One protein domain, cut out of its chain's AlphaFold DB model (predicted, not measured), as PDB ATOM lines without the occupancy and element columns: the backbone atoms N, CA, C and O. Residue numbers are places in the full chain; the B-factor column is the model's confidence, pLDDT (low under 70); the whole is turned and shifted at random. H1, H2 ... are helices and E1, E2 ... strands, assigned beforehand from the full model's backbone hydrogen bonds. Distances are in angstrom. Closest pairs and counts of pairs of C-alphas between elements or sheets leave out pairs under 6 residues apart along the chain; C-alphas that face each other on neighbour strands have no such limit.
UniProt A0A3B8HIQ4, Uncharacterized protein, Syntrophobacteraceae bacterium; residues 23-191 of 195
ATOM      1  N   GLU A  23     144.816 169.668 132.267       93.06
ATOM      2  CA  GLU A  23     145.760 168.688 131.738       93.06
ATOM      3  C   GLU A  23     145.373 168.266 130.315       93.06
ATOM      4  O   GLU A  23     146.205 168.322 129.419       93.06
ATOM      5  N   GLU A  24     144.101 167.958 130.066       92.56
ATOM      6  CA  GLU A  24     143.591 167.610 128.733       92.56
ATOM      7  C   GLU A  24     143.744 168.756 127.726       92.56
ATOM      8  O   GLU A  24     144.173 168.542 126.589       92.56
ATOM      9  N   VAL A  25     143.495 169.994 128.167       92.94
ATOM     10  CA  VAL A  25     143.657 171.178 127.313       92.94
ATOM     11  C   VAL A  25     145.089 171.286 126.790       92.94
ATOM     12  O   VAL A  25     145.274 171.540 125.604       92.94
ATOM     13  N   VAL A  26     146.109 171.077 127.628       94.38
ATOM     14  CA  VAL A  26     147.514 171.258 127.206       94.38
ATOM     15  C   VAL A  26     148.066 170.113 126.360       94.38
ATOM     16  O   VAL A  26     149.108 170.273 125.723       94.38
ATOM     17  N   LEU A  27     147.377 168.969 126.340       95.44
ATOM     18  CA  LEU A  27     147.700 167.860 125.444       95.44
ATOM     19  C   LEU A  27     147.255 168.143 124.005       95.44
ATOM     20  O   LEU A  27     147.879 167.640 123.073       95.44
ATOM     21  N   ASN A  28     146.217 168.968 123.829       96.31
ATOM     22  CA  ASN A  28     145.585 169.219 122.530       96.31
ATOM     23  C   ASN A  28     145.696 170.673 122.047       96.31
ATOM     24  O   ASN A  28     145.503 170.933 120.859       96.31
ATOM     25  N   HIS A  29     146.067 171.613 122.923       97.06
ATOM     26  CA  HIS A  29     146.126 173.038 122.606       97.06
ATOM     27  C   HIS A  29     147.326 173.753 123.243       97.06
ATOM     28  O   HIS A  29     147.747 173.454 124.362       97.06
ATOM     29  N   ALA A  30     147.819 174.790 122.563       96.81
ATOM     30  CA  ALA A  30     148.598 175.857 123.175       96.81
ATOM     31  C   ALA A  30     147.650 176.920 123.737       96.81
ATOM     32  O   ALA A  30     146.716 177.362 123.066       96.81
ATOM     33  N   LYS A  31     147.888 177.344 124.977       96.44
ATOM     34  CA  LYS A  31     147.041 178.317 125.675       96.44
ATOM     35  C   LYS A  31     147.726 179.676 125.709       96.44
ATOM     36  O   LYS A  31     148.777 179.791 126.324       96.44
ATOM     37  N   ILE A  32     147.134 180.705 125.116       97.44
ATOM     38  CA  ILE A  32     147.665 182.075 125.174       97.44
ATOM     39  C   ILE A  32     146.756 182.913 126.058       97.44
ATOM     40  O   ILE A  32     145.548 182.978 125.839       97.44
ATOM     41  N   GLU A  33     147.334 183.569 127.052       95.56
ATOM     42  CA  GLU A  33     146.640 184.504 127.929       95.56
ATOM     43  C   GLU A  33     147.421 185.820 127.991       95.56
ATOM     44  O   GLU A  33     148.481 185.972 127.373       95.56
ATOM     45  N   GLY A  34     146.884 186.803 128.709       94.62
ATOM     46  CA  GLY A  34     147.508 188.118 128.771       94.62
ATOM     47  C   GLY A  34     148.892 188.121 129.406       94.62
ATOM     48  O   GLY A  34     149.817 188.713 128.862       94.62
ATOM     49  N   HIS A  35     149.062 187.391 130.508       95.44
ATOM     50  CA  HIS A  35     150.303 187.361 131.287       95.44
ATOM     51  C   HIS A  35     151.075 186.043 131.159       95.44
ATOM     52  O   HIS A  35     152.123 185.890 131.789       95.44
ATOM     53  N   GLN A  36     150.588 185.087 130.361       95.88
ATOM     54  CA  GLN A  36     151.227 183.784 130.222       95.88
ATOM     55  C   GLN A  36     150.995 183.098 128.881       95.88
ATOM     56  O   GLN A  36     149.981 183.308 128.215       95.88
ATOM     57  N   VAL A  37     151.924 182.208 128.541       97.56
ATOM     58  CA  VAL A  37     151.849 181.320 127.383       97.56
ATOM     59  C   VAL A  37     152.048 179.877 127.838       97.56
ATOM     60  O   VAL A  37     153.004 179.534 128.532       97.56
ATOM     61  N   GLY A  38     151.110 179.020 127.456       96.94
ATOM     62  CA  GLY A  38     151.155 177.576 127.598       96.94
ATOM     63  C   GLY A  38     152.118 176.978 126.591       96.94
ATOM     64  O   GLY A  38     151.884 177.087 125.388       96.94
ATOM     65  N   ALA A  39     153.168 176.319 127.076       95.75
ATOM     66  CA  ALA A  39     153.992 175.489 126.216       95.75
ATOM     67  C   ALA A  39     153.146 174.313 125.700       95.75
ATOM     68  O   ALA A  39     152.505 173.640 126.509       95.75
ATOM     69  N   PRO A  40     153.140 174.029 124.391       95.31
ATOM     70  CA  PRO A  40     152.518 172.812 123.892       95.31
ATOM     71  C   PRO A  40     153.196 171.591 124.516       95.31
ATOM     72  O   PRO A  40     154.426 171.476 124.467       95.31
ATOM     73  N   PHE A  41     152.432 170.675 125.114       97.38
ATOM     74  CA  PHE A  41     153.047 169.541 125.798       97.38
ATOM     75  C   PHE A  41     153.874 168.688 124.825       97.38
ATOM     76  O   PHE A  41     153.443 168.366 123.716       97.38
ATOM     77  N   GLY A  42     155.098 168.343 125.230       97.62
ATOM     78  CA  GLY A  42     156.013 167.577 124.392       97.62
ATOM     79  C   GLY A  42     156.541 168.318 123.158       97.62
ATOM     80  O   GLY A  42     157.191 167.664 122.344       97.62
ATOM     81  N   ARG A  43     156.325 169.634 123.023       98.00
ATOM     82  CA  ARG A  43     156.914 170.483 121.970       98.00
ATOM     83  C   ARG A  43     157.629 171.688 122.579       98.00
ATOM     84  O   ARG A  43     157.549 171.927 123.787       98.00
ATOM     85  N   PHE A  44     158.363 172.426 121.755       98.31
ATOM     86  CA  PHE A  44     159.094 173.601 122.210       98.31
ATOM     87  C   PHE A  44     158.200 174.840 122.314       98.31
ATOM     88  O   PHE A  44     157.404 175.155 121.431       98.31
ATOM     89  N   LEU A  45     158.387 175.575 123.402       98.50
ATOM     90  CA  LEU A  45     158.031 176.974 123.551       98.50
ATOM     91  C   LEU A  45     159.314 177.789 123.391       98.50
ATOM     92  O   LEU A  45     160.282 177.570 124.126       98.50
ATOM     93  N   LEU A  46     159.325 178.714 122.438       98.25
ATOM     94  CA  LEU A  46     160.427 179.650 122.273       98.25
ATOM     95  C   LEU A  46     160.212 180.887 123.126       98.25
ATOM     96  O   LEU A  46     159.089 181.359 123.283       98.25
ATOM     97  N   ILE A  47     161.308 181.423 123.643       97.44
ATOM     98  CA  ILE A  47     161.366 182.660 124.411       97.44
ATOM     99  C   ILE A  47     162.513 183.487 123.842       97.44
ATOM    100  O   ILE A  47     163.614 182.961 123.652       97.44
ATOM    101  N   ARG A  48     162.296 184.779 123.597       96.50
ATOM    102  CA  ARG A  48     163.376 185.683 123.186       96.50
ATOM    103  C   ARG A  48     163.284 187.051 123.841       96.50
ATOM    104  O   ARG A  48     162.207 187.496 124.227       96.50
ATOM    105  N   ASN A  49     164.441 187.693 123.956       95.56
ATOM    106  CA  ASN A  49     164.596 189.082 124.374       95.56
ATOM    107  C   ASN A  49     165.935 189.610 123.831       95.56
ATOM    108  O   ASN A  49     167.012 189.171 124.255       95.56
ATOM    109  N   GLY A  50     165.869 190.510 122.848       93.50
ATOM    110  CA  GLY A  50     167.045 190.951 122.095       93.50
ATOM    111  C   GLY A  50     167.733 189.775 121.394       93.50
ATOM    112  O   GLY A  50     167.084 189.011 120.685       93.50
ATOM    113  N   SER A  51     169.042 189.609 121.610       93.88
ATOM    114  CA  SER A  51     169.828 188.495 121.050       93.88
ATOM    115  C   SER A  51     169.736 187.193 121.857       93.88
ATOM    116  O   SER A  51     170.244 186.157 121.428       93.88
ATOM    117  N   ASN A  52     169.117 187.222 123.042       95.88
ATOM    118  CA  ASN A  52     168.949 186.025 123.855       95.88
ATOM    119  C   ASN A  52     167.749 185.232 123.354       95.88
ATOM    120  O   ASN A  52     166.637 185.759 123.301       95.88
ATOM    121  N   ALA A  53     167.970 183.952 123.072       97.06
ATOM    122  CA  ALA A  53     166.924 183.018 122.700       97.06
ATOM    123  C   ALA A  53     166.995 181.777 123.589       97.06
ATOM    124  O   ALA A  53     168.069 181.264 123.911       97.06
ATOM    125  N   CYS A  54     165.829 181.298 123.992       97.50
ATOM    126  CA  CYS A  54     165.654 180.101 124.782       97.50
ATOM    127  C   CYS A  54     164.557 179.226 124.171       97.50
ATOM    128  O   CYS A  54     163.538 179.738 123.715       97.50
ATOM    129  N   ALA A  55     164.748 177.911 124.198       98.31
ATOM    130  CA  ALA A  55     163.731 176.929 123.855       98.31
ATOM    131  C   ALA A  55     163.467 176.022 125.057       98.31
ATOM    132  O   ALA A  55     164.408 175.493 125.651       98.31
ATOM    133  N   ILE A  56     162.196 175.831 125.413       98.44
ATOM    134  CA  ILE A  56     161.772 175.020 126.561       98.44
ATOM    135  C   ILE A  56     160.770 173.972 126.112       98.44
ATOM    136  O   ILE A  56     159.792 174.301 125.452       98.44
ATOM    137  N   ARG A  57     160.984 172.718 126.507       98.50
ATOM    138  CA  ARG A  57     160.058 171.608 126.258       98.50
ATOM    139  C   ARG A  57     159.741 170.915 127.570       98.50
ATOM    140  O   ARG A  57     160.642 170.400 128.232       98.50
ATOM    141  N   PHE A  58     158.464 170.874 127.929       98.44
ATOM    142  CA  PHE A  58     157.998 170.060 129.047       98.44
ATOM    143  C   PHE A  58     157.935 168.596 128.616       98.44
ATOM    144  O   PHE A  58     157.327 168.271 127.595       98.44
ATOM    145  N   ALA A  59     158.606 167.736 129.377       97.62
ATOM    146  CA  ALA A  59     158.682 166.301 129.123       97.62
ATOM    147  C   ALA A  59     157.652 165.522 129.950       97.62
ATOM    148  O   ALA A  59     157.131 164.515 129.484       97.62
ATOM    149  N   GLU A  60     157.346 166.004 131.152       97.62
ATOM    150  CA  GLU A  60     156.420 165.357 132.078       97.62
ATOM    151  C   GLU A  60     155.733 166.412 132.948       97.62
ATOM    152  O   GLU A  60     156.333 167.438 133.280       97.62
ATOM    153  N   PHE A  61     154.494 166.145 133.347       97.38
ATOM    154  CA  PHE A  61     153.847 166.801 134.475       97.38
ATOM    155  C   PHE A  61     152.952 165.795 135.198       97.38
ATOM    156  O   PHE A  61     152.397 164.892 134.578       97.38
ATOM    157  N   HIS A  62     152.785 165.962 136.505       95.50
ATOM    158  CA  HIS A  62     151.825 165.179 137.275       95.50
ATOM    159  C   HIS A  62     151.322 165.958 138.487       95.50
ATOM    160  O   HIS A  62     151.981 166.860 139.014       95.50
ATOM    161  N   ARG A  63     150.119 165.595 138.910       94.38
ATOM    162  CA  ARG A  63     149.451 166.110 140.097       94.38
ATOM    163  C   ARG A  63     149.637 165.108 141.229       94.38
ATOM    164  O   ARG A  63     149.413 163.913 141.061       94.38
ATOM    165  N   GLY A  64     150.082 165.596 142.371       91.12
ATOM    166  CA  GLY A  64     150.168 164.832 143.600       91.12
ATOM    167  C   GLY A  64     148.791 164.750 144.237       91.12
ATOM    168  O   GLY A  64     148.193 165.768 144.555       91.12
ATOM    169  N   TYR A  65     148.305 163.541 144.484       88.88
ATOM    170  CA  TYR A  65     147.024 163.302 145.159       88.88
ATOM    171  C   TYR A  65     147.163 163.425 146.681       88.88
ATOM    172  O   TYR A  65     146.824 162.517 147.437       88.88
ATOM    173  N   ASN A  66     147.754 164.531 147.131       89.12
ATOM    174  CA  ASN A  66     148.039 164.813 148.534       89.12
ATOM    175  C   ASN A  66     147.324 166.071 149.035       89.12
ATOM    176  O   ASN A  66     147.824 166.722 149.954       89.12
ATOM    177  N   ALA A  67     146.168 166.388 148.442       88.56
ATOM    178  CA  ALA A  67     145.256 167.396 148.963       88.56
ATOM    179  C   ALA A  67     144.966 167.120 150.444       88.56
ATOM    180  O   ALA A  67     144.754 165.974 150.854       88.56
ATOM    181  N   GLN A  68     144.941 168.172 151.249       87.19
ATOM    182  CA  GLN A  68     144.622 168.091 152.672       87.19
ATOM    183  C   GLN A  68     143.464 169.027 152.984       87.19
ATOM    184  O   GLN A  68     143.180 169.955 152.232       87.19
ATOM    185  N   THR A  69     142.787 168.814 154.111       89.56
ATOM    186  CA  THR A  69     141.810 169.795 154.585       89.56
ATOM    187  C   THR A  69     142.519 171.140 154.778       89.56
ATOM    188  O   THR A  69     143.515 171.182 155.511       89.56
ATOM    189  N   PRO A  70     142.044 172.229 154.142       88.31
ATOM    190  CA  PRO A  70     142.640 173.543 154.321       88.31
ATOM    191  C   PRO A  70     142.675 173.909 155.806       88.31
ATOM    192  O   PRO A  70     141.706 173.698 156.538       88.31
ATOM    193  N   THR A  71     143.799 174.455 156.259       87.06
ATOM    194  CA  THR A  71     143.960 174.942 157.635       87.06
ATOM    195  C   THR A  71     144.238 176.435 157.615       87.06
ATOM    196  O   THR A  71     144.450 177.035 156.564       87.06
ATOM    197  N   PHE A  72     144.316 177.051 158.792       84.75
ATOM    198  CA  PHE A  72     144.704 178.457 158.904       84.75
ATOM    199  C   PHE A  72     146.096 178.763 158.314       84.75
ATOM    200  O   PHE A  72     146.371 179.913 157.991       84.75
ATOM    201  N   PHE A  73     146.956 177.747 158.162       84.19
ATOM    202  CA  PHE A  73     148.341 177.884 157.702       84.19
ATOM    203  C   PHE A  73     148.628 177.206 156.354       84.19
ATOM    204  O   PHE A  73     149.775 177.240 155.909       84.19
ATOM    205  N   ASN A  74     147.643 176.557 155.726       83.88
ATOM    206  CA  ASN A  74     147.831 175.787 154.494       83.88
ATOM    207  C   ASN A  74     146.567 175.843 153.624       83.88
ATOM    208  O   ASN A  74     145.473 175.614 154.142       83.88
ATOM    209  N   SER A  75     146.713 176.082 152.316       85.00
ATOM    210  CA  SER A  75     145.584 176.084 151.374       85.00
ATOM    211  C   SER A  75     144.895 174.730 151.206       85.00
ATOM    212  O   SER A  75     143.765 174.698 150.735       85.00
ATOM    213  N   GLY A  76     145.534 173.623 151.593       85.69
ATOM    214  CA  GLY A  76     145.005 172.274 151.382       85.69
ATOM    215  C   GLY A  76     145.107 171.793 149.931       85.69
ATOM    216  O   GLY A  76     144.654 170.692 149.623       85.69
ATOM    217  N   ASP A  77     145.720 172.599 149.060       88.69
ATOM    218  CA  ASP A  77     145.914 172.268 147.652       88.69
ATOM    219  C   ASP A  77     146.790 171.024 147.472       88.69
ATOM    220  O   ASP A  77     147.485 170.556 148.374       88.69
ATOM    221  N   GLU A  78     146.771 170.502 146.255       92.62
ATOM    222  CA  GLU A  78     147.634 169.419 145.812       92.62
ATOM    223  C   GLU A  78     149.044 169.923 145.485       92.62
ATOM    224  O   GLU A  78     149.269 171.091 145.150       92.62
ATOM    225  N   THR A  79     150.023 169.023 145.563       95.00
ATOM    226  CA  THR A  79     151.368 169.295 145.038       95.00
ATOM    227  C   THR A  79     151.370 169.081 143.531       95.00
ATOM    228  O   THR A  79     150.815 168.105 143.049       95.00
ATOM    229  N   HIS A  80     152.038 169.938 142.771       97.00
ATOM    230  CA  HIS A  80     152.198 169.763 141.331       97.00
ATOM    231  C   HIS A  80     153.663 169.612 140.954       97.00
ATOM    232  O   HIS A  80     154.538 170.256 141.538       97.00
ATOM    233  N   HIS A  81     153.927 168.797 139.939       97.94
ATOM    234  CA  HIS A  81     155.267 168.501 139.456       97.94
ATOM    235  C   HIS A  81     155.339 168.652 137.942       97.94
ATOM    236  O   HIS A  81     154.372 168.362 137.236       97.94
ATOM    237  N   ALA A  82     156.502 169.074 137.451       98.31
ATOM    238  CA  ALA A  82     156.828 169.020 136.035       98.31
ATOM    239  C   ALA A  82     158.332 168.860 135.810       98.31
ATOM    240  O   ALA A  82     159.149 169.315 136.613       98.31
ATOM    241  N   GLU A  83     158.699 168.252 134.691       98.56
ATOM    242  CA  GLU A  83     160.076 168.174 134.216       98.56
ATOM    243  C   GLU A  83     160.184 168.851 132.857       98.56
ATOM    244  O   GLU A  83     159.341 168.657 131.976       98.56
ATOM    245  N   TYR A  84     161.229 169.651 132.678       98.62
ATOM    246  CA  TYR A  84     161.451 170.368 131.434       98.62
ATOM    247  C   TYR A  84     162.906 170.291 130.994       98.62
ATOM    248  O   TYR A  84     163.834 170.246 131.809       98.62
ATOM    249  N   ARG A  85     163.085 170.307 129.677       98.50
ATOM    250  CA  ARG A  85     164.368 170.486 129.007       98.50
ATOM    251  C   ARG A  85     164.459 171.909 128.494       98.50
ATOM    252  O   ARG A  85     163.444 172.486 128.099       98.50
ATOM    253  N   TRP A  86     165.658 172.467 128.488       98.50
ATOM    254  CA  TRP A  86     165.888 173.816 127.997       98.50
ATOM    255  C   TRP A  86     167.171 173.913 127.179       98.50
ATOM    256  O   TRP A  86     168.134 173.186 127.427       98.50
ATOM    257  N   TYR A  87     167.163 174.844 126.229       98.38
ATOM    258  CA  TYR A  87     168.291 175.217 125.384       98.38
ATOM    259  C   TYR A  87     168.377 176.736 125.351       98.38
ATOM    260  O   TYR A  87     167.354 177.405 125.234       98.38
ATOM    261  N   TRP A  88     169.576 177.290 125.464       98.00
ATOM    262  CA  TRP A  88     169.802 178.729 125.489       98.00
ATOM    263  C   TRP A  88     171.018 179.116 124.659       98.00
ATOM    264  O   TRP A  88     172.072 178.480 124.740       98.00
ATOM    265  N   GLN A  89     170.864 180.215 123.928       96.62
ATOM    266  CA  GLN A  89     171.906 180.875 123.154       96.62
ATOM    267  C   GLN A  89     171.781 182.399 123.289       96.62
ATOM    268  O   GLN A  89     170.701 182.932 123.564       96.62
ATOM    269  N   MET A  90     172.893 183.102 123.081       95.75
ATOM    270  CA  MET A  90     172.976 184.566 123.200       95.75
ATOM    271  C   MET A  90     173.376 185.279 121.900       95.75
ATOM    272  O   MET A  90     173.470 186.506 121.885       95.75
ATOM    273  N   ASP A  91     173.648 184.520 120.836       93.19
ATOM    274  CA  ASP A  91     174.141 185.025 119.549       93.19
ATOM    275  C   ASP A  91     173.021 185.449 118.583       93.19
ATOM    276  O   ASP A  91     173.304 185.968 117.508       93.19
ATOM    277  N   GLY A  92     171.757 185.245 118.966       86.94
ATOM    278  CA  GLY A  92     170.585 185.557 118.151       86.94
ATOM    279  C   GLY A  92     170.399 184.667 116.919       86.94
ATOM    280  O   GLY A  92     169.503 184.953 116.132       86.94
ATOM    281  N   SER A  93     171.201 183.610 116.738       91.44
ATOM    282  CA  SER A  93     171.172 182.787 115.520       91.44
ATOM    283  C   SER A  93     169.952 181.873 115.428       91.44
ATOM    284  O   SER A  93     169.587 181.435 114.342       91.44
ATOM    285  N   GLY A  94     169.346 181.530 116.565       88.00
ATOM    286  CA  GLY A  94     168.231 180.590 116.604       88.00
ATOM    287  C   GLY A  94     168.617 179.126 116.485       88.00
ATOM    288  O   GLY A  94     167.776 178.268 116.737       88.00
ATOM    289  N   ASN A  95     169.887 178.819 116.227       93.44
ATOM    290  CA  ASN A  95     170.344 177.455 116.034       93.44
ATOM    291  C   ASN A  95     170.853 176.830 117.344       93.44
ATOM    292  O   ASN A  95     172.030 176.905 117.697       93.44
ATOM    293  N   PHE A  96     169.953 176.122 118.028       96.00
ATOM    294  CA  PHE A  96     170.233 175.432 119.291       96.00
ATOM    295  C   PHE A  96     171.074 174.143 119.149       96.00
ATOM    296  O   PHE A  96     171.292 173.436 120.135       96.00
ATOM    297  N   THR A  97     171.546 173.811 117.943       95.75
ATOM    298  CA  THR A  97     172.471 172.685 117.708       95.75
ATOM    299  C   THR A  97     173.940 173.109 117.741       95.75
ATOM    300  O   THR A  97     174.831 172.261 117.800       95.75
ATOM    301  N   ASN A  98     174.206 174.418 117.746       94.25
ATOM    302  CA  ASN A  98     175.559 174.957 117.771       94.25
ATOM    303  C   ASN A  98     176.284 174.637 119.087       94.25
ATOM    304  O   ASN A  98     175.680 174.575 120.160       94.25
ATOM    305  N   SER A  99     177.614 174.534 119.027       94.25
ATOM    306  CA  SER A  99     178.467 174.220 120.184       94.25
ATOM    307  C   SER A  99     178.458 175.284 121.287       94.25
ATOM    308  O   SER A  99     178.877 175.009 122.409       94.25
ATOM    309  N   ASN A 100     178.010 176.505 120.987       94.75
ATOM    310  CA  ASN A 100     177.831 177.583 121.959       94.75
ATOM    311  C   ASN A 100     176.479 177.511 122.700       94.75
ATOM    312  O   ASN A 100     176.267 178.279 123.642       94.75
ATOM    313  N   THR A 101     175.587 176.593 122.314       97.12
ATOM    314  CA  THR A 101     174.297 176.391 122.976       97.12
ATOM    315  C   THR A 101     174.498 175.722 124.327       97.12
ATOM    316  O   THR A 101     175.114 174.661 124.439       97.12
ATOM    317  N   ARG A 102     173.924 176.312 125.377       97.88
ATOM    318  CA  ARG A 102     173.826 175.658 126.687       97.88
ATOM    319  C   ARG A 102     172.499 174.934 126.789       97.88
ATOM    320  O   ARG A 102     171.483 175.447 126.331       97.88
ATOM    321  N   SER A 103     172.492 173.779 127.434       98.00
ATOM    322  CA  SER A 103     171.271 173.010 127.645       98.00
ATOM    323  C   SER A 103     171.257 172.329 129.005       98.00
ATOM    324  O   SER A 103     172.280 172.230 129.689       98.00
ATOM    325  N   GLY A 104     170.076 171.877 129.411       98.06
ATOM    326  CA  GLY A 104     169.910 171.115 130.635       98.06
ATOM    327  C   GLY A 104     168.478 170.653 130.848       98.06
ATOM    328  O   GLY A 104     167.568 170.996 130.096       98.06
ATOM    329  N   ASN A 105     168.294 169.890 131.921       98.38
ATOM    330  CA  ASN A 105     166.997 169.404 132.370       98.38
ATOM    331  C   ASN A 105     166.794 169.831 133.821       98.38
ATOM    332  O   ASN A 105     167.730 169.756 134.616       98.38
ATOM    333  N   ASN A 106     165.585 170.253 134.168       98.31
ATOM    334  CA  ASN A 106     165.242 170.695 135.514       98.31
ATOM    335  C   ASN A 106     163.860 170.179 135.918       98.31
ATOM    336  O   ASN A 106     163.017 169.867 135.077       98.31
ATOM    337  N   LYS A 107     163.636 170.129 137.233       98.31
ATOM    338  CA  LYS A 107     162.364 169.728 137.836       98.31
ATOM    339  C   LYS A 107     161.720 170.906 138.548       98.31
ATOM    340  O   LYS A 107     162.398 171.649 139.266       98.31
ATOM    341  N   LEU A 108     160.414 171.022 138.383       98.25
ATOM    342  CA  LEU A 108     159.557 171.994 139.035       98.25
ATOM    343  C   LEU A 108     158.665 171.283 140.045       98.25
ATOM    344  O   LEU A 108     158.220 170.157 139.820       98.25
ATOM    345  N   ILE A 109     158.438 171.944 141.174       97.56
ATOM    346  CA  ILE A 109     157.579 171.450 142.249       97.56
ATOM    347  C   ILE A 109     156.816 172.645 142.802       97.56
ATOM    348  O   ILE A 109     157.434 173.550 143.362       97.56
ATOM    349  N   GLN A 110     155.496 172.638 142.678       95.88
ATOM    350  CA  GLN A 110     154.602 173.591 143.321       95.88
ATOM    351  C   GLN A 110     153.979 172.897 144.528       95.88
ATOM    352  O   GLN A 110     153.219 171.948 144.374       95.88
ATOM    353  N   LYS A 111     154.337 173.329 145.735       94.12
ATOM    354  CA  LYS A 111     153.749 172.805 146.974       94.12
ATOM    355  C   LYS A 111     152.478 173.581 147.338       94.12
ATOM    356  O   LYS A 111     152.270 174.661 146.789       94.12
ATOM    357  N   PRO A 112     151.657 173.097 148.276       91.06
ATOM    358  CA  PRO A 112     150.523 173.870 148.774       91.06
ATOM    359  C   PRO A 112     150.973 175.231 149.326       91.06
ATOM    360  O   PRO A 112     152.116 175.378 149.789       91.06
ATOM    361  N   LEU A 113     150.101 176.240 149.247       89.88
ATOM    362  CA  LEU A 113     150.392 177.560 149.806       89.88
ATOM    363  C   LEU A 113     150.534 177.439 151.323       89.88
ATOM    364  O   LEU A 113     149.734 176.760 151.965       89.88
ATOM    365  N   LEU A 114     151.523 178.125 151.895       88.31
ATOM    366  CA  LEU A 114     151.722 178.185 153.343       88.31
ATOM    367  C   LEU A 114     151.517 179.610 153.846       88.31
ATOM    368  O   LEU A 114     152.029 180.549 153.244       88.31
ATOM    369  N   GLY A 115     150.808 179.773 154.962       87.12
ATOM    370  CA  GLY A 115     150.581 181.062 155.621       87.12
ATOM    371  C   GLY A 115     149.105 181.387 155.848       87.12
ATOM    372  O   GLY A 115     148.235 180.544 155.655       87.12
ATOM    373  N   ILE A 116     148.846 182.621 156.290       80.81
ATOM    374  CA  ILE A 116     147.534 183.075 156.769       80.81
ATOM    375  C   ILE A 116     147.019 184.209 155.884       80.81
ATOM    376  O   ILE A 116     147.625 185.284 155.823       80.81
ATOM    377  N   GLY A 117     145.864 184.009 155.249       78.69
ATOM    378  CA  GLY A 117     145.192 185.042 154.457       78.69
ATOM    379  C   GLY A 117     146.120 185.672 153.412       78.69
ATOM    380  O   GLY A 117     146.669 184.984 152.558       78.69
ATOM    381  N   ARG A 118     146.326 186.993 153.495       77.62
ATOM    382  CA  ARG A 118     147.179 187.758 152.561       77.62
ATOM    383  C   ARG A 118     148.685 187.509 152.723       77.62
ATOM    384  O   ARG A 118     149.459 188.010 151.916       77.62
ATOM    385  N   PHE A 119     149.097 186.757 153.741       84.00
ATOM    386  CA  PHE A 119     150.490 186.375 153.984       84.00
ATOM    387  C   PHE A 119     150.786 184.932 153.556       84.00
ATOM    388  O   PHE A 119     151.791 184.362 153.973       84.00
ATOM    389  N   ALA A 120     149.909 184.322 152.754       84.94
ATOM    390  CA  ALA A 120     150.182 183.035 152.136       84.94
ATOM    391  C   ALA A 120     151.245 183.181 151.036       84.94
ATOM    392  O   ALA A 120     151.167 184.082 150.199       84.94
ATOM    393  N   PHE A 121     152.232 182.290 151.023       86.06
ATOM    394  CA  PHE A 121     153.290 182.264 150.021       86.06
ATOM    395  C   PHE A 121     153.383 180.900 149.344       86.06
ATOM    396  O   PHE A 121     153.251 179.837 149.959       86.06
ATOM    397  N   GLN A 122     153.632 180.947 148.038       88.50
ATOM    398  CA  GLN A 122     153.866 179.771 147.221       88.50
ATOM    399  C   GLN A 122     155.248 179.198 147.530       88.50
ATOM    400  O   GLN A 122     156.260 179.887 147.407       88.50
ATOM    401  N   THR A 123     155.297 177.923 147.918       89.38
ATOM    402  CA  THR A 123     156.558 177.217 148.178       89.38
ATOM    403  C   THR A 123     156.890 176.216 147.076       89.38
ATOM    404  O   THR A 123     156.028 175.806 146.294       89.38
ATOM    405  N   GLY A 124     158.165 175.825 147.011       93.31
ATOM    406  CA  GLY A 124     158.686 174.876 146.029       93.31
ATOM    407  C   GLY A 124     159.612 175.518 144.992       93.31
ATOM    408  O   GLY A 124     160.136 176.611 145.194       93.31
ATOM    409  N   ARG A 125     159.863 174.797 143.898       97.06
ATOM    410  CA  ARG A 125     160.668 175.246 142.755       97.06
ATOM    411  C   ARG A 125     159.718 175.533 141.601       97.06
ATOM    412  O   ARG A 125     159.449 174.653 140.794       97.06
ATOM    413  N   ILE A 126     159.181 176.746 141.575       96.50
ATOM    414  CA  ILE A 126     158.133 177.161 140.629       96.50
ATOM    415  C   ILE A 126     158.663 178.035 139.491       96.50
ATOM    416  O   ILE A 126     157.889 178.523 138.680       96.50
ATOM    417  N   HIS A 127     159.971 178.284 139.445       97.56
ATOM    418  CA  HIS A 127     160.576 179.134 138.429       97.56
ATOM    419  C   HIS A 127     161.323 178.299 137.409       97.56
ATOM    420  O   HIS A 127     162.252 177.560 137.745       97.56
ATOM    421  N   VAL A 128     160.946 178.478 136.153       97.62
ATOM    422  CA  VAL A 128     161.678 177.953 135.012       97.62
ATOM    423  C   VAL A 128     162.859 178.864 134.730       97.62
ATOM    424  O   VAL A 128     162.709 180.070 134.547       97.62
ATOM    425  N   ARG A 129     164.049 178.265 134.713       97.69
ATOM    426  CA  ARG A 129     165.312 178.924 134.375       97.69
ATOM    427  C   ARG A 129     165.820 178.437 133.030       97.69
ATOM    428  O   ARG A 129     165.876 177.224 132.812       97.69
ATOM    429  N   CYS A 130     166.223 179.380 132.190       96.94
ATOM    430  CA  CYS A 130     166.849 179.126 130.901       96.94
ATOM    431  C   CYS A 130     167.749 180.309 130.525       96.94
ATOM    432  O   CYS A 130     167.260 181.375 130.159       96.94
ATOM    433  N   GLY A 131     169.066 180.159 130.670       94.94
ATOM    434  CA  GLY A 131     169.984 181.292 130.522       94.94
ATOM    435  C   GLY A 131     169.616 182.455 131.465       94.94
ATOM    436  O   GLY A 131     169.481 182.214 132.668       94.94
ATOM    437  N   PRO A 132     169.439 183.693 130.961       94.50
ATOM    438  CA  PRO A 132     169.026 184.843 131.765       94.50
ATOM    439  C   PRO A 132     167.521 184.859 132.083       94.50
ATOM    440  O   PRO A 132     167.089 185.636 132.932       94.50
ATOM    441  N   PHE A 133     166.710 184.023 131.427       95.69
ATOM    442  CA  PHE A 133     165.265 183.998 131.633       95.69
ATOM    443  C   PHE A 133     164.914 183.268 132.933       95.69
ATOM    444  O   PHE A 133     165.337 182.130 133.160       95.69
ATOM    445  N   THR A 134     164.105 183.923 133.769       96.12
ATOM    446  CA  THR A 134     163.473 183.336 134.957       96.12
ATOM    447  C   THR A 134     161.978 183.614 134.889       96.12
ATOM    448  O   THR A 134     161.559 184.755 135.054       96.12
ATOM    449  N   LEU A 135     161.184 182.578 134.633       95.62
ATOM    450  CA  LEU A 135     159.747 182.691 134.374       95.62
ATOM    451  C   LEU A 135     158.963 181.929 135.438       95.62
ATOM    452  O   LEU A 135     159.383 180.845 135.855       95.62
ATOM    453  N   LEU A 136     157.836 182.481 135.886       96.38
ATOM    454  CA  LEU A 136     156.940 181.764 136.788       96.38
ATOM    455  C   LEU A 136     156.232 180.651 136.014       96.38
ATOM    456  O   LEU A 136     155.617 180.900 134.982       96.38
ATOM    457  N   TRP A 137     156.309 179.427 136.521       97.50
ATOM    458  CA  TRP A 137     155.546 178.305 136.001       97.50
ATOM    459  C   TRP A 137     154.209 178.190 136.722       97.50
ATOM    460  O   TRP A 137     154.129 178.258 137.950       97.50
ATOM    461  N   GLN A 138     153.168 177.966 135.931       95.25
ATOM    462  CA  GLN A 138     151.844 177.598 136.389       95.25
ATOM    463  C   GLN A 138     151.483 176.226 135.823       95.25
ATOM    464  O   GLN A 138     151.543 175.988 134.611       95.25
ATOM    465  N   TYR A 139     151.085 175.321 136.716       95.62
ATOM    466  CA  TYR A 139     150.668 173.978 136.338       95.62
ATOM    467  C   TYR A 139     149.528 174.010 135.294       95.62
ATOM    468  O   TYR A 139     148.566 174.773 135.463       95.62
ATOM    469  N   PRO A 140     149.584 173.175 134.235       96.31
ATOM    470  CA  PRO A 140     150.582 172.122 134.012       96.31
ATOM    471  C   PRO A 140     151.863 172.575 133.300       96.31
ATOM    472  O   PRO A 140     152.945 172.134 133.675       96.31
ATOM    473  N   VAL A 141     151.778 173.469 132.312       97.69
ATOM    474  CA  VAL A 141     152.915 173.834 131.430       97.69
ATOM    475  C   VAL A 141     152.888 175.301 130.977       97.69
ATOM    476  O   VAL A 141     153.452 175.661 129.946       97.69
ATOM    477  N   SER A 142     152.193 176.171 131.713       97.38
ATOM    478  CA  SER A 142     152.131 177.603 131.386       97.38
ATOM    479  C   SER A 142     153.290 178.364 132.012       97.38
ATOM    480  O   SER A 142     153.656 178.103 133.156       97.38
ATOM    481  N   LEU A 143     153.871 179.293 131.255       97.31
ATOM    482  CA  LEU A 143     154.919 180.198 131.712       97.31
ATOM    483  C   LEU A 143     154.408 181.630 131.661       97.31
ATOM    484  O   LEU A 143     153.908 182.079 130.630       97.31
ATOM    485  N   SER A 144     154.553 182.352 132.764       96.06
ATOM    486  CA  SER A 144     154.281 183.783 132.798       96.06
ATOM    487  C   SER A 144     155.437 184.580 132.198       96.06
ATOM    488  O   SER A 144     156.592 184.171 132.314       96.06
ATOM    489  N   PHE A 145     155.140 185.742 131.608       94.12
ATOM    490  CA  PHE A 145     156.162 186.649 131.062       94.12
ATOM    491  C   PHE A 145     157.110 187.224 132.126       94.12
ATOM    492  O   PHE A 145     158.230 187.614 131.795       94.12
ATOM    493  N   ASP A 146     156.685 187.221 133.392       89.81
ATOM    494  CA  ASP A 146     157.454 187.681 134.547       89.81
ATOM    495  C   ASP A 146     157.534 186.620 135.660       89.81
ATOM    496  O   ASP A 146     156.640 185.789 135.847       89.81
ATOM    497  N   ALA A 147     158.597 186.686 136.461       86.50
ATOM    498  CA  ALA A 147     158.832 185.823 137.614       86.50
ATOM    499  C   ALA A 147     157.806 186.010 138.745       86.50
ATOM    500  O   ALA A 147     157.677 185.118 139.592       86.50
ATOM    501  N   LYS A 148     157.089 187.145 138.787       86.00
ATOM    502  CA  LYS A 148     156.003 187.404 139.749       86.00
ATOM    503  C   LYS A 148     154.614 187.109 139.176       86.00
ATOM    504  O   LYS A 148     153.630 187.304 139.882       86.00
ATOM    505  N   GLY A 149     154.521 186.635 137.930       77.56
ATOM    506  CA  GLY A 149     153.245 186.309 137.283       77.56
ATOM    507  C   GLY A 149     152.456 187.518 136.772       77.56
ATOM    508  O   GLY A 149     151.283 187.369 136.443       77.56
ATOM    509  N   GLY A 150     153.074 188.701 136.734       82.31
ATOM    510  CA  GLY A 150     152.455 189.931 136.245       82.31
ATOM    511  C   GLY A 150     152.755 190.225 134.777       82.31
ATOM    512  O   GLY A 150     153.420 189.453 134.084       82.31
ATOM    513  N   CYS A 151     152.273 191.384 134.331       83.38
ATOM    514  CA  CYS A 151     152.562 191.937 133.018       83.38
ATOM    515  C   CYS A 151     153.593 193.060 133.113       83.38
ATOM    516  O   CYS A 151     153.260 194.239 133.065       83.38
ATOM    517  N   SER A 152     154.861 192.703 133.301       77.62
ATOM    518  CA  SER A 152     155.944 193.675 133.181       77.62
ATOM    519  C   SER A 152     156.544 193.595 131.782       77.62
ATOM    520  O   SER A 152     157.072 192.562 131.364       77.62
ATOM    521  N   ASP A 153     156.428 194.686 131.023       69.44
ATOM    522  CA  ASP A 153     157.027 194.765 129.695       69.44
ATOM    523  C   ASP A 153     158.549 194.881 129.823       69.44
ATOM    524  O   ASP A 153     159.115 195.938 130.102       69.44
ATOM    525  N   HIS A 154     159.212 193.743 129.661       82.06
ATOM    526  CA  HIS A 154     160.664 193.644 129.589       82.06
ATOM    527  C   HIS A 154     161.145 193.319 128.171       82.06
ATOM    528  O   HIS A 154     162.301 192.933 128.006       82.06
ATOM    529  N   GLY A 155     160.279 193.418 127.153       91.69
ATOM    530  CA  GLY A 155     160.592 192.987 125.788       91.69
ATOM    531  C   GLY A 155     160.687 191.465 125.612       91.69
ATOM    532  O   GLY A 155     161.173 190.999 124.584       91.69
ATOM    533  N   THR A 156     160.247 190.683 126.606       95.38
ATOM    534  CA  THR A 156     160.179 189.221 126.510       95.38
ATOM    535  C   THR A 156     159.021 188.814 125.609       95.38
ATOM    536  O   THR A 156     157.868 189.171 125.852       95.38
ATOM    537  N   GLU A 157     159.328 188.008 124.602       97.12
ATOM    538  CA  GLU A 157     158.352 187.421 123.691       97.12
ATOM    539  C   GLU A 157     158.371 185.902 123.817       97.12
ATOM    540  O   GLU A 157     159.428 185.309 124.053       97.12
ATOM    541  N   MET A 158     157.215 185.269 123.635       97.88
ATOM    542  CA  MET A 158     157.071 183.815 123.655       97.88
ATOM    543  C   MET A 158     156.307 183.326 122.430       97.88
ATOM    544  O   MET A 158     155.306 183.933 122.057       97.88
ATOM    545  N   ALA A 159     156.742 182.220 121.834       98.19
ATOM    546  CA  ALA A 159     156.080 181.609 120.685       98.19
ATOM    547  C   ALA A 159     155.910 180.096 120.910       98.19
ATOM    548  O   ALA A 159     156.918 179.384 120.997       98.19
ATOM    549  N   PRO A 160     154.673 179.578 121.056       98.19
ATOM    550  CA  PRO A 160     154.440 178.137 121.041       98.19
ATOM    551  C   PRO A 160     154.766 177.588 119.649       98.19
ATOM    552  O   PRO A 160     154.523 178.259 118.650       98.19
ATOM    553  N   THR A 161     155.310 176.374 119.574       98.06
ATOM    554  CA  THR A 161     155.743 175.799 118.292       98.06
ATOM    555  C   THR A 161     155.242 174.379 118.097       98.06
ATOM    556  O   THR A 161     154.865 173.677 119.043       98.06
ATOM    557  N   ARG A 162     155.297 173.919 116.848       97.06
ATOM    558  CA  ARG A 162     155.035 172.525 116.496       97.06
ATOM    559  C   ARG A 162     156.219 171.576 116.715       97.06
ATOM    560  O   ARG A 162     156.016 170.364 116.672       97.06
ATOM    561  N   TRP A 163     157.417 172.102 116.960       97.81
ATOM    562  CA  TRP A 163     158.662 171.336 116.957       97.81
ATOM    563  C   TRP A 163     158.824 170.466 118.191       97.81
ATOM    564  O   TRP A 163     158.693 170.931 119.327       97.81
ATOM    565  N   LYS A 164     159.140 169.196 117.968       97.62
ATOM    566  CA  LYS A 164     159.402 168.224 119.029       97.62
ATOM    567  C   LYS A 164     160.892 168.137 119.303       97.62
ATOM    568  O   LYS A 164     161.284 168.086 120.467       97.62
ATOM    569  N   GLU A 165     161.717 168.166 118.265       98.00
ATOM    570  CA  GLU A 165     163.160 167.972 118.387       98.00
ATOM    571  C   GLU A 165     163.932 169.277 118.192       98.00
ATOM    572  O   GLU A 165     163.524 170.168 117.454       98.00
ATOM    573  N   VAL A 166     165.063 169.413 118.893       97.50
ATOM    574  CA  VAL A 166     165.842 170.666 118.909       97.50
ATOM    575  C   VAL A 166     166.373 171.042 117.521       97.50
ATOM    576  O   VAL A 166     166.521 172.217 117.209       97.50
ATOM    577  N   THR A 167     166.619 170.042 116.674       97.44
ATOM    578  CA  THR A 167     167.079 170.203 115.289       97.44
ATOM    579  C   THR A 167     166.012 170.776 114.359       97.44
ATOM    580  O   THR A 167     166.345 171.188 113.256       97.44
ATOM    581  N   GLU A 168     164.742 170.765 114.768       97.12
ATOM    582  CA  GLU A 168     163.624 171.300 113.982       97.12
ATOM    583  C   GLU A 168     163.406 172.798 114.232       97.12
ATOM    584  O   GLU A 168     162.640 173.427 113.510       97.12
ATOM    585  N   ILE A 169     164.042 173.364 115.265       96.75
ATOM    586  CA  ILE A 169     163.785 174.734 115.699       96.75
ATOM    587  C   ILE A 169     164.349 175.740 114.696       96.75
ATOM    588  O   ILE A 169     165.560 175.798 114.487       96.75
ATOM    589  N   ASP A 170     163.474 176.603 114.183       94.94
ATOM    590  CA  ASP A 170     163.834 177.758 113.364       94.94
ATOM    591  C   ASP A 170     163.166 179.033 113.900       94.94
ATOM    592  O   ASP A 170     162.013 179.333 113.609       94.94
ATOM    593  N   ILE A 171     163.889 179.840 114.679       94.56
ATOM    594  CA  ILE A 171     163.313 181.059 115.282       94.56
ATOM    595  C   ILE A 171     162.875 182.116 114.249       94.56
ATOM    596  O   ILE A 171     162.227 183.099 114.632       94.56
ATOM    597  N   HIS A 172     163.281 181.959 112.987       93.31
ATOM    598  CA  HIS A 172     162.976 182.857 111.879       93.31
ATOM    599  C   HIS A 172     161.851 182.330 110.980       93.31
ATOM    600  O   HIS A 172     161.518 182.995 109.996       93.31
ATOM    601  N   ASP A 173     161.238 181.191 111.322       95.00
ATOM    602  CA  ASP A 173     160.080 180.666 110.603       95.00
ATOM    603  C   ASP A 173     158.952 181.715 110.603       95.00
ATOM    604  O   ASP A 173     158.494 182.187 111.648       95.00
ATOM    605  N   ALA A 174     158.509 182.095 109.402       94.88
ATOM    606  CA  ALA A 174     157.479 183.108 109.189       94.88
ATOM    607  C   ALA A 174     156.102 182.699 109.745       94.88
ATOM    608  O   ALA A 174     155.229 183.555 109.893       94.88
ATOM    609  N   GLN A 175     155.896 181.414 110.048       94.31
ATOM    610  CA  GLN A 175     154.677 180.900 110.674       94.31
ATOM    611  C   GLN A 175     154.670 181.093 112.200       94.31
ATOM    612  O   GLN A 175     153.616 180.962 112.827       94.31
ATOM    613  N   LEU A 176     155.806 181.449 112.818       96.06
ATOM    614  CA  LEU A 176     155.865 181.694 114.256       96.06
ATOM    615  C   LEU A 176     155.066 182.932 114.658       96.06
ATOM    616  O   LEU A 176     155.363 184.063 114.269       96.06
ATOM    617  N   SER A 177     154.109 182.717 115.554       97.31
ATOM    618  CA  SER A 177     153.381 183.791 116.222       97.31
ATOM    619  C   SER A 177     154.043 184.123 117.557       97.31
ATOM    620  O   SER A 177     154.002 183.336 118.502       97.31
ATOM    621  N   TRP A 178     154.662 185.303 117.631       97.38
ATOM    622  CA  TRP A 178     155.290 185.815 118.848       97.38
ATOM    623  C   TRP A 178     154.287 186.611 119.677       97.38
ATOM    624  O   TRP A 178     153.706 187.592 119.214       97.38
ATOM    625  N   TYR A 179     154.119 186.208 120.929       97.06
ATOM    626  CA  TYR A 179     153.237 186.858 121.885       97.06
ATOM    627  C   TYR A 179     154.053 187.653 122.895       97.06
ATOM    628  O   TYR A 179     155.048 187.169 123.433       97.06
ATOM    629  N   ARG A 180     153.585 188.867 123.176       96.44
ATOM    630  CA  ARG A 180     154.028 189.701 124.297       96.44
ATOM    631  C   ARG A 180     152.993 189.686 125.396       96.44
ATOM    632  O   ARG A 180     151.843 189.296 125.166       96.44
ATOM    633  N   CYS A 181     153.389 190.170 126.561       95.38
ATOM    634  CA  CYS A 181     152.420 190.436 127.596       95.38
ATOM    635  C   CYS A 181     151.383 191.476 127.136       95.38
ATOM    636  O   CYS A 181     151.731 192.465 126.494       95.38
ATOM    637  N   ASP A 182     150.113 191.203 127.412       95.38
ATOM    638  CA  ASP A 182     148.965 192.019 127.018       95.38
ATOM    639  C   ASP A 182     147.818 191.768 127.999       95.38
ATOM    640  O   ASP A 182     147.093 190.781 127.883       95.38
ATOM    641  N   GLU A 183     147.653 192.641 128.990       93.50
ATOM    642  CA  GLU A 183     146.643 192.475 130.047       93.50
ATOM    643  C   GLU A 183     145.203 192.417 129.519       93.50
ATOM    644  O   GLU A 183     144.321 191.882 130.194       93.50
ATOM    645  N   HIS A 184     144.960 192.926 128.312       94.94
ATOM    646  CA  HIS A 184     143.639 192.962 127.694       94.94
ATOM    647  C   HIS A 184     143.369 191.757 126.786       94.94
ATOM    648  O   HIS A 184     142.260 191.616 126.264       94.94
ATOM    649  N   ARG A 185     144.342 190.855 126.611       94.81
ATOM    650  CA  ARG A 185     144.177 189.669 125.772       94.81
ATOM    651  C   ARG A 185     143.164 188.698 126.369       94.81
ATOM    652  O   ARG A 185     143.361 188.129 127.444       94.81
ATOM    653  N   HIS A 186     142.126 188.409 125.592       95.38
ATOM    654  CA  HIS A 186     141.244 187.279 125.857       95.38
ATOM    655  C   HIS A 186     141.981 185.952 125.671       95.38
ATOM    656  O   HIS A 186     142.823 185.817 124.787       95.38
ATOM    657  N   ARG A 187     141.643 184.955 126.492       95.06
ATOM    658  CA  ARG A 187     142.228 183.614 126.396       95.06
ATOM    659  C   ARG A 187     142.030 183.038 124.990       95.06
ATOM    660  O   ARG A 187     140.900 182.954 124.515       95.06
ATOM    661  N   LEU A 188     143.121 182.578 124.383       96.44
ATOM    662  CA  LEU A 188     143.134 181.868 123.105       96.44
ATOM    663  C   LEU A 188     143.589 180.424 123.324       96.44
ATOM    664  O   LEU A 188     144.517 180.166 124.095       96.44
ATOM    665  N   LEU A 189     142.939 179.492 122.634       96.56
ATOM    666  CA  LEU A 189     143.345 178.092 122.555       96.56
ATOM    667  C   LEU A 189     143.665 177.783 121.098       96.56
ATOM    668  O   LEU A 189     142.791 177.894 120.242       96.56
ATOM    669  N   ILE A 190     144.920 177.439 120.826       96.50
ATOM    670  CA  ILE A 190     145.406 177.125 119.483       96.50
ATOM    671  C   ILE A 190     145.598 175.609 119.409       96.50
ATOM    672  O   ILE A 190     146.424 175.091 120.164       96.50
ATOM    673  N   PRO A 191     144.850 174.888 118.561       96.62
ATOM    674  CA  PRO A 191     145.035 173.452 118.370       96.62
ATOM    675  C   PRO A 191     146.477 173.104 117.973       96.62
ATOM    676  O   PRO A 191     147.108 173.835 117.210       96.62
TER     677      PRO A 191
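Overview. This is residues 23 to 191 of the 195 residues of an uncharacterized protein of Syntrophobacteraceae bacterium (UniProt A0A3B8HIQ4). Picture a twisted wall in which three long strands, E4, E5 and E6, run side by side, with a smaller sheet of short strands partly face to face with it: E7 lies over the long strands and E2 comes near E10. A short pair, E1 and E11, lies beyond E2 with the one small helix, H1, and the loops of residues 64 to 79 and 90 to 101 lie at opposite ends of the longest axis. The printed part has 169 residues with one named helix and then eleven named strands, H1 followed by E1 to E11; it is mostly strand, with 71 residues, under half, in named elements. The sheets, in order E6 E5 E4 E3 E10, E2 E9 E8 E7 and E1 E11, are all antiparallel. The whole is compact, with a radius of gyration of the C-alphas of 16.3 A, yet elongated, spanning 51 by 32 by 29 A.

Arrangement. Start at H1, residues 23 to 28, where every O i to N i+4 pair is within hydrogen-bond range. A tight link leads to E1, residues 29 to 32, antiparallel to E11, residues 188 to 191, with N 30 and O 190 at 2.8 A. Next comes E2, residues 36 to 38; its closest C-alpha to E1 is Gly 38, 4.6 A from that of Lys 31. E3, residues 44 to 49, E4, 52 to 63, E5, 80 to 89, and E6, 102 to 110, form a meander of hairpins, each strand the antiparallel neighbour of the one before: look at N 47 and O 54, N 85 and O 57, and N 110 and O 80, each 2.8 A. E4 bends by 58 degrees at residue 59. E7, residues 127 to 130, E8, 133 to 138, and E9, 142 to 144, form a second meander of hairpins, with N 135 and O 128 at 2.9 A and N 138 and O 142 at 2.8 A. E2 is the neighbour of E9, with N 37 and O 143 at 2.9 A. E10, residues 157 to 160, is an edge strand beside E3, with N 46 and O 159 at 2.9 A. Between the two larger sheets, the closest C-alphas of E5 and E7, Trp 86 and Cys 130, are 6.1 A apart.

Along the chain. Find C-alpha 23 at (145.760, 168.688, 131.738), where H1 begins. E4 runs 32.3 A from C-alpha 52 at (168.949, 186.025, 123.855); E5 measures 29.0 A and E6 25.5 A. E11 ends at C-alpha 191, (145.035, 173.452, 118.370).

Size, cuts and confidence. The C-alphas farthest apart, Phe 72 and Ser 99, are 51.5 A apart. The printed part has no cut. The longest link, 27 residues, joins E10 to E11. Mean pLDDT of the printed part is 93.9; residue 153 alone is under 70.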